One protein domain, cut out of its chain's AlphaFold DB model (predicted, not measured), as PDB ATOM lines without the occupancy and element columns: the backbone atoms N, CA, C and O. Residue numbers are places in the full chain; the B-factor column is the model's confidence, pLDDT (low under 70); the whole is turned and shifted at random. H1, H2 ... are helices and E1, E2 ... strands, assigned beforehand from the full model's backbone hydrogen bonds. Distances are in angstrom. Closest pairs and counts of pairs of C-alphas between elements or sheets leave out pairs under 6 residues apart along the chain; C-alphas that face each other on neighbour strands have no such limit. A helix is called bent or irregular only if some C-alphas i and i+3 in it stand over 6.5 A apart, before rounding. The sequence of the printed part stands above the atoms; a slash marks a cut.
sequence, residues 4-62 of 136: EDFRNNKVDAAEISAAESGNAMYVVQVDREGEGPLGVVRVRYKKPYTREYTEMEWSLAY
ATOM      1  N   GLU A   4     185.878 185.977 140.298       79.50
ATOM      2  CA  GLU A   4     184.937 185.764 141.408       79.50
ATOM      3  C   GLU A   4     184.524 187.079 142.093       79.50
ATOM      4  O   GLU A   4     183.374 187.224 142.508       79.50
ATOM      5  N   ASP A   5     185.414 188.072 142.123       84.00
ATOM      6  CA  ASP A   5     185.154 189.364 142.761       84.00
ATOM      7  C   ASP A   5     184.272 190.279 141.905       84.00
ATOM      8  O   ASP A   5     183.626 191.175 142.440       84.00
ATOM      9  N   PHE A   6     184.190 190.053 140.587       84.12
ATOM     10  CA  PHE A   6     183.524 190.974 139.655       84.12
ATOM     11  C   PHE A   6     182.057 191.259 140.014       84.12
ATOM     12  O   PHE A   6     181.562 192.364 139.804       84.12
ATOM     13  N   ARG A   7     181.341 190.265 140.558       89.12
ATOM     14  CA  ARG A   7     179.935 190.414 140.982       89.12
ATOM     15  C   ARG A   7     179.767 190.551 142.492       89.12
ATOM     16  O   ARG A   7     178.635 190.596 142.975       89.12
ATOM     17  N   ASN A   8     180.870 190.624 143.234       88.06
ATOM     18  CA  ASN A   8     180.858 190.785 144.676       88.06
ATOM     19  C   ASN A   8     180.781 192.272 145.045       88.06
ATOM     20  O   ASN A   8     181.787 192.968 145.113       88.06
ATOM     21  N   ASN A   9     179.577 192.740 145.376       85.94
ATOM     22  CA  ASN A   9     179.315 194.136 145.755       85.94
ATOM     23  C   ASN A   9     179.999 194.593 147.062       85.94
ATOM     24  O   ASN A   9     179.802 195.738 147.468       85.94
ATOM     25  N   LYS A  10     180.717 193.701 147.761       85.31
ATOM     26  CA  LYS A  10     181.518 194.026 148.951       85.31
ATOM     27  C   LYS A  10     182.972 194.361 148.616       85.31
ATOM     28  O   LYS A  10     183.679 194.844 149.493       85.31
ATOM     29  N   VAL A  11     183.421 194.054 147.399       83.06
ATOM     30  CA  VAL A  11     184.763 194.400 146.929       83.06
ATOM     31  C   VAL A  11     184.704 195.806 146.365       83.06
ATOM     32  O   VAL A  11     183.859 196.104 145.521       83.06
ATOM     33  N   ASP A  12     185.582 196.664 146.871       76.38
ATOM     34  CA  ASP A  12     185.675 198.033 146.395       76.38
ATOM     35  C   ASP A  12     186.332 198.082 145.010       76.38
ATOM     36  O   ASP A  12     187.206 197.270 144.686       76.38
ATOM     37  N   ALA A  13     185.884 199.021 144.188       78.88
ATOM     38  CA  ALA A  13     186.375 199.225 142.832       78.88
ATOM     39  C   ALA A  13     186.921 200.650 142.682       78.88
ATOM     40  O   ALA A  13     186.840 201.460 143.599       78.88
ATOM     41  N   ALA A  14     187.488 200.969 141.518       79.44
ATOM     42  CA  ALA A  14     187.854 202.349 141.223       79.44
ATOM     43  C   ALA A  14     186.595 203.225 141.087       79.44
ATOM     44  O   ALA A  14     185.609 202.813 140.469       79.44
ATOM     45  N   GLU A  15     186.649 204.441 141.630       82.69
ATOM     46  CA  GLU A  15     185.628 205.471 141.439       82.69
ATOM     47  C   GLU A  15     186.024 206.384 140.268       82.69
ATOM     48  O   GLU A  15     187.197 206.714 140.101       82.69
ATOM     49  N   ILE A  16     185.048 206.782 139.449       80.19
ATOM     50  CA  ILE A  16     185.221 207.762 138.369       80.19
ATOM     51  C   ILE A  16     184.198 208.867 138.610       80.19
ATOM     52  O   ILE A  16     182.998 208.592 138.725       80.19
ATOM     53  N   SER A  17     184.659 210.110 138.717       77.88
ATOM     54  CA  SER A  17     183.765 211.255 138.884       77.88
ATOM     55  C   SER A  17     183.058 211.615 137.571       77.88
ATOM     56  O   SER A  17     183.478 211.236 136.483       77.88
ATOM     57  N   ALA A  18     181.981 212.403 137.650       77.00
ATOM     58  CA  ALA A  18     181.227 212.823 136.465       77.00
ATOM     59  C   ALA A  18     182.051 213.649 135.452       77.00
ATOM     60  O   ALA A  18     181.637 213.791 134.305       77.00
ATOM     61  N   ALA A  19     183.191 214.206 135.874       81.94
ATOM     62  CA  ALA A  19     184.095 214.984 135.030       81.94
ATOM     63  C   ALA A  19     185.265 214.155 134.467       81.94
ATOM     64  O   ALA A  19     186.118 214.696 133.766       81.94
ATOM     65  N   GLU A  20     185.320 212.857 134.766       81.44
ATOM     66  CA  GLU A  20     186.416 211.978 134.377       81.44
ATOM     67  C   GLU A  20     185.961 210.931 133.359       81.44
ATOM     68  O   GLU A  20     184.812 210.493 133.328       81.44
ATOM     69  N   SER A  21     186.901 210.502 132.520       81.19
ATOM     70  CA  SER A  21     186.739 209.320 131.679       81.19
ATOM     71  C   SER A  21     187.939 208.400 131.861       81.19
ATOM     72  O   SER A  21     189.077 208.853 131.984       81.19
ATOM     73  N   GLY A  22     187.666 207.099 131.893       80.94
ATOM     74  CA  GLY A  22     188.680 206.054 131.885       80.94
ATOM     75  C   GLY A  22     188.715 205.387 130.518       80.94
ATOM     76  O   GLY A  22     187.671 205.006 129.993       80.94
ATOM     77  N   ASN A  23     189.909 205.222 129.955       83.69
ATOM     78  CA  ASN A  23     190.123 204.396 128.772       83.69
ATOM     79  C   ASN A  23     190.903 203.152 129.191       83.69
ATOM     80  O   ASN A  23     191.914 203.259 129.881       83.69
ATOM     81  N   ALA A  24     190.437 201.984 128.758       84.50
ATOM     82  CA  ALA A  24     191.159 200.730 128.904       84.50
ATOM     83  C   ALA A  24     191.508 200.215 127.511       84.50
ATOM     84  O   ALA A  24     190.656 200.198 126.623       84.50
ATOM     85  N   MET A  25     192.757 199.800 127.327       85.94
ATOM     86  CA  MET A  25     193.213 199.196 126.085       85.94
ATOM     87  C   MET A  25     193.659 197.768 126.361       85.94
ATOM     88  O   MET A  25     194.351 197.508 127.343       85.94
ATOM     89  N   TYR A  26     193.239 196.850 125.498       85.31
ATOM     90  CA  TYR A  26     193.538 195.431 125.610       85.31
ATOM     91  C   TYR A  26     194.240 194.976 124.340       85.31
ATOM     92  O   TYR A  26     193.802 195.296 123.236       85.31
ATOM     93  N   VAL A  27     195.303 194.198 124.507       81.62
ATOM     94  CA  VAL A  27     195.915 193.433 123.423       81.62
ATOM     95  C   VAL A  27     195.508 191.984 123.624       81.62
ATOM     96  O   VAL A  27     195.646 191.444 124.720       81.62
ATOM     97  N   VAL A  28     194.969 191.367 122.578       84.94
ATOM     98  CA  VAL A  28     194.536 189.971 122.606       84.94
ATOM     99  C   VAL A  28     195.258 189.193 121.520       84.94
ATOM    100  O   VAL A  28     195.431 189.679 120.402       84.94
ATOM    101  N   GLN A  29     195.677 187.975 121.848       85.31
ATOM    102  CA  GLN A  29     196.161 187.020 120.865       85.31
ATOM    103  C   GLN A  29     194.980 186.160 120.420       85.31
ATOM    104  O   GLN A  29     194.382 185.456 121.230       85.31
ATOM    105  N   VAL A  30     194.628 186.258 119.140       88.69
ATOM    106  CA  VAL A  30     193.508 185.510 118.562       88.69
ATOM    107  C   VAL A  30     193.979 184.113 118.169       88.69
ATOM    108  O   VAL A  30     195.004 183.971 117.498       88.69
ATOM    109  N   ASP A  31     193.216 183.096 118.570       89.88
ATOM    110  CA  ASP A  31     193.381 181.737 118.061       89.88
ATOM    111  C   ASP A  31     192.909 181.678 116.603       89.88
ATOM    112  O   ASP A  31     191.763 182.002 116.295       89.88
ATOM    113  N   ARG A  32     193.810 181.291 115.696       87.81
ATOM    114  CA  ARG A  32     193.530 181.251 114.255       87.81
ATOM    115  C   ARG A  32     192.621 180.095 113.857       87.81
ATOM    116  O   ARG A  32     192.030 180.163 112.786       87.81
ATOM    117  N   GLU A  33     192.537 179.059 114.686       92.88
ATOM    118  CA  GLU A  33     191.647 177.914 114.477       92.88
ATOM    119  C   GLU A  33     190.328 178.070 115.253       92.88
ATOM    120  O   GLU A  33     189.455 177.210 115.177       92.88
ATOM    121  N   GLY A  34     190.172 179.174 115.994       90.69
ATOM    122  CA  GLY A  34     188.982 179.462 116.785       90.69
ATOM    123  C   GLY A  34     187.773 179.881 115.944       90.69
ATOM    124  O   GLY A  34     187.895 180.439 114.853       90.69
ATOM    125  N   GLU A  35     186.582 179.673 116.505       93.00
ATOM    126  CA  GLU A  35     185.304 180.057 115.902       93.00
ATOM    127  C   GLU A  35     184.491 180.954 116.851       93.00
ATOM    128  O   GLU A  35     184.522 180.791 118.073       93.00
ATOM    129  N   GLY A  36     183.711 181.883 116.288       92.44
ATOM    130  CA  GLY A  36     182.795 182.745 117.043       92.44
ATOM    131  C   GLY A  36     183.388 184.096 117.481       92.44
ATOM    132  O   GLY A  36     184.339 184.587 116.873       92.44
ATOM    133  N   PRO A  37     182.778 184.771 118.477       94.31
ATOM    134  CA  PRO A  37     183.257 186.061 118.970       94.31
ATOM    135  C   PRO A  37     184.585 185.926 119.727       94.31
ATOM    136  O   PRO A  37     184.826 184.940 120.419       94.31
ATOM    137  N   LEU A  38     185.403 186.979 119.678       93.19
ATOM    138  CA  LEU A  38     186.667 187.093 120.415       93.19
ATOM    139  C   LEU A  38     186.475 187.070 121.936       93.19
ATOM    140  O   LEU A  38     187.394 186.747 122.685       93.19
ATOM    141  N   GLY A  39     185.292 187.454 122.411       93.12
ATOM    142  CA  GLY A  39     184.968 187.447 123.827       93.12
ATOM    143  C   GLY A  39     183.812 188.370 124.169       93.12
ATOM    144  O   GLY A  39     183.004 188.740 123.320       93.12
ATOM    145  N   VAL A  40     183.733 188.740 125.446       94.00
ATOM    146  CA  VAL A  40     182.692 189.625 125.972       94.00
ATOM    147  C   VAL A  40     183.318 190.626 126.931       94.00
ATOM    148  O   VAL A  40     183.972 190.230 127.899       94.00
ATOM    149  N   VAL A  41     183.069 191.913 126.701       93.56
ATOM    150  CA  VAL A  41     183.411 192.983 127.643       93.56
ATOM    151  C   VAL A  41     182.227 193.213 128.564       93.56
ATOM    152  O   VAL A  41     181.095 193.380 128.109       93.56
ATOM    153  N   ARG A  42     182.496 193.241 129.870       94.06
ATOM    154  CA  ARG A  42     181.508 193.595 130.890       94.06
ATOM    155  C   ARG A  42     182.011 194.772 131.698       94.06
ATOM    156  O   ARG A  42     183.119 194.727 132.226       94.06
ATOM    157  N   VAL A  43     181.170 195.787 131.834       91.50
ATOM    158  CA  VAL A  43     181.408 196.911 132.740       91.50
ATOM    159  C   VAL A  43     180.318 196.890 133.789       91.50
ATOM    160  O   VAL A  43     179.134 196.870 133.463       91.50
ATOM    161  N   ARG A  44     180.714 196.891 135.059       91.44
ATOM    162  CA  ARG A  44     179.790 196.947 136.186       91.44
ATOM    163  C   ARG A  44     180.145 198.132 137.061       91.44
ATOM    164  O   ARG A  44     181.300 198.290 137.435       91.44
ATOM    165  N   TYR A  45     179.153 198.948 137.388       90.06
ATOM    166  CA  TYR A  45     179.344 200.144 138.199       90.06
ATOM    167  C   TYR A  45     178.172 200.355 139.151       90.06
ATOM    168  O   TYR A  45     177.065 199.849 138.946       90.06
ATOM    169  N   LYS A  46     178.435 201.110 140.213       91.19
ATOM    170  CA  LYS A  46     177.447 201.511 141.209       91.19
ATOM    171  C   LYS A  46     176.936 202.907 140.876       91.19
ATOM    172  O   LYS A  46     177.728 203.831 140.710       91.19
ATOM    173  N   LYS A  47     175.619 203.089 140.808       89.56
ATOM    174  CA  LYS A  47     175.016 204.412 140.609       89.56
ATOM    175  C   LYS A  47     175.260 205.289 141.853       89.56
ATOM    176  O   LYS A  47     174.901 204.849 142.951       89.56
ATOM    177  N   PRO A  48     175.784 206.524 141.711       83.31
ATOM    178  CA  PRO A  48     176.153 207.376 142.849       83.31
ATOM    179  C   PRO A  48     175.007 207.650 143.836       83.31
ATOM    180  O   PRO A  48     175.228 207.686 145.043       83.31
ATOM    181  N   TYR A  49     173.772 207.784 143.335       84.31
ATOM    182  CA  TYR A  49     172.621 208.215 144.140       84.31
ATOM    183  C   TYR A  49     171.724 207.073 144.629       84.31
ATOM    184  O   TYR A  49     171.236 207.118 145.753       84.31
ATOM    185  N   THR A  50     171.511 206.031 143.819       89.56
ATOM    186  CA  THR A  50     170.625 204.910 144.192       89.56
ATOM    187  C   THR A  50     171.371 203.762 144.863       89.56
ATOM    188  O   THR A  50     170.749 202.896 145.470       89.56
ATOM    189  N   ARG A  51     172.710 203.734 144.758       85.44
ATOM    190  CA  ARG A  51     173.580 202.623 145.187       85.44
ATOM    191  C   ARG A  51     173.268 201.279 144.521       85.44
ATOM    192  O   ARG A  51     173.816 200.256 144.930       85.44
ATOM    193  N   GLU A  52     172.438 201.284 143.485       91.25
ATOM    194  CA  GLU A  52     172.193 200.126 142.639       91.25
ATOM    195  C   GLU A  52     173.419 199.831 141.786       91.25
ATOM    196  O   GLU A  52     174.119 200.741 141.337       91.25
ATOM    197  N   TYR A  53     173.634 198.552 141.508       91.69
ATOM    198  CA  TYR A  53     174.656 198.114 140.572       91.69
ATOM    199  C   TYR A  53     174.035 197.906 139.196       91.69
ATOM    200  O   TYR A  53     172.969 197.307 139.069       91.69
ATOM    201  N   THR A  54     174.704 198.404 138.165       92.31
ATOM    202  CA  THR A  54     174.340 198.190 136.764       92.31
ATOM    203  C   THR A  54     175.483 197.478 136.069       92.31
ATOM    204  O   THR A  54     176.646 197.811 136.291       92.31
ATOM    205  N   GLU A  55     175.146 196.479 135.260       94.81
ATOM    206  CA  GLU A  55     176.083 195.724 134.436       94.81
ATOM    207  C   GLU A  55     175.714 195.959 132.972       94.81
ATOM    208  O   GLU A  55     174.551 195.850 132.587       94.81
ATOM    209  N   MET A  56     176.711 196.329 132.181       94.81
ATOM    210  CA  MET A  56     176.627 196.459 130.737       94.81
ATOM    211  C   MET A  56     177.499 195.380 130.110       94.81
ATOM    212  O   MET A  56     178.573 195.064 130.630       94.81
ATOM    213  N   GLU A  57     177.028 194.823 129.003       96.50
ATOM    214  CA  GLU A  57     177.670 193.708 128.323       96.50
ATOM    215  C   GLU A  57     177.723 193.968 126.818       96.50
ATOM    216  O   GLU A  57     176.722 194.353 126.213       96.50
ATOM    217  N   TRP A  58     178.891 193.729 126.223       95.81
ATOM    218  CA  TRP A  58     179.109 193.831 124.784       95.81
ATOM    219  C   TRP A  58     179.873 192.613 124.279       95.81
ATOM    220  O   TRP A  58     180.925 192.260 124.819       95.81
ATOM    221  N   SER A  59     179.356 191.986 123.224       95.19
ATOM    222  CA  SER A  59     180.076 190.940 122.495       95.19
ATOM    223  C   SER A  59     181.187 191.569 121.655       95.19
ATOM    224  O   SER A  59     180.941 192.526 120.919       95.19
ATOM    225  N   LEU A  60     182.401 191.033 121.757       93.00
ATOM    226  CA  LEU A  60     183.512 191.369 120.872       93.00
ATOM    227  C   LEU A  60     183.438 190.440 119.667       93.00
ATOM    228  O   LEU A  60     183.903 189.302 119.726       93.00
ATOM    229  N   ALA A  61     182.813 190.900 118.589       92.25
ATOM    230  CA  ALA A  61     182.748 190.128 117.358       92.25
ATOM    231  C   ALA A  61     184.155 189.893 116.785       92.25
ATOM    232  O   ALA A  61     185.040 190.739 116.906       92.25
ATOM    233  N   TYR A  62     184.349 188.737 116.153       90.81
ATOM    234  CA  TYR A  62     185.500 188.536 115.286       90.81
ATOM    235  C   TYR A  62     185.234 189.210 113.939       90.81
ATOM    236  O   TYR A  62     184.213 188.956 113.300       90.81
TER     237      TYR A  62
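What this domain is: This is residues 4 to 62 of the 136 residues of an uncharacterized protein of Verrucomicrobiales bacterium (UniProt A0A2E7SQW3). With little regular structure, this is a long two-stranded hairpin, E1 and E2, beside a wide open loop of residues 8 to 38, of which 19 to 27 stick out; the tiny helix H1 lies near E1. The 59 printed residues run H1, E1, E2, mostly strand, with only 20 in named elements. The two-stranded sheet is antiparallel; the whole is loose, radius of gyration of the C-alphas 15.0 A, spanning 46 by 25 by 16 A.

How they stand to each other: Look at E1, residues 39 to 46, and E2, residues 53 to 60, a hairpin at 163 degrees; N 43 and O 56 are within hydrogen-bond range at 3.0 A. H1, residues 4 to 7, is apart from E2; its closest C-alpha to E1 is Phe 6, 7.9 A from Arg 44. H1 is too short for an O i to N i+4 pair, and its one O i to N i+3 pair is not within range.

Where its parts are: Find C-alpha 39 at (184.968, 187.447, 123.827); E1 runs 23.6 A. E2 runs 22.6 A to C-alpha 60 at (183.512, 191.369, 120.872). H1, 6.8 A, is only just irregular.

The domain as a whole: The C-alphas of Glu 33 and Tyr 49 are farthest apart, 46.5 A. The link H1 to E1 is long. The printed part has no cut, and no printed residue is under 70 in pLDDT.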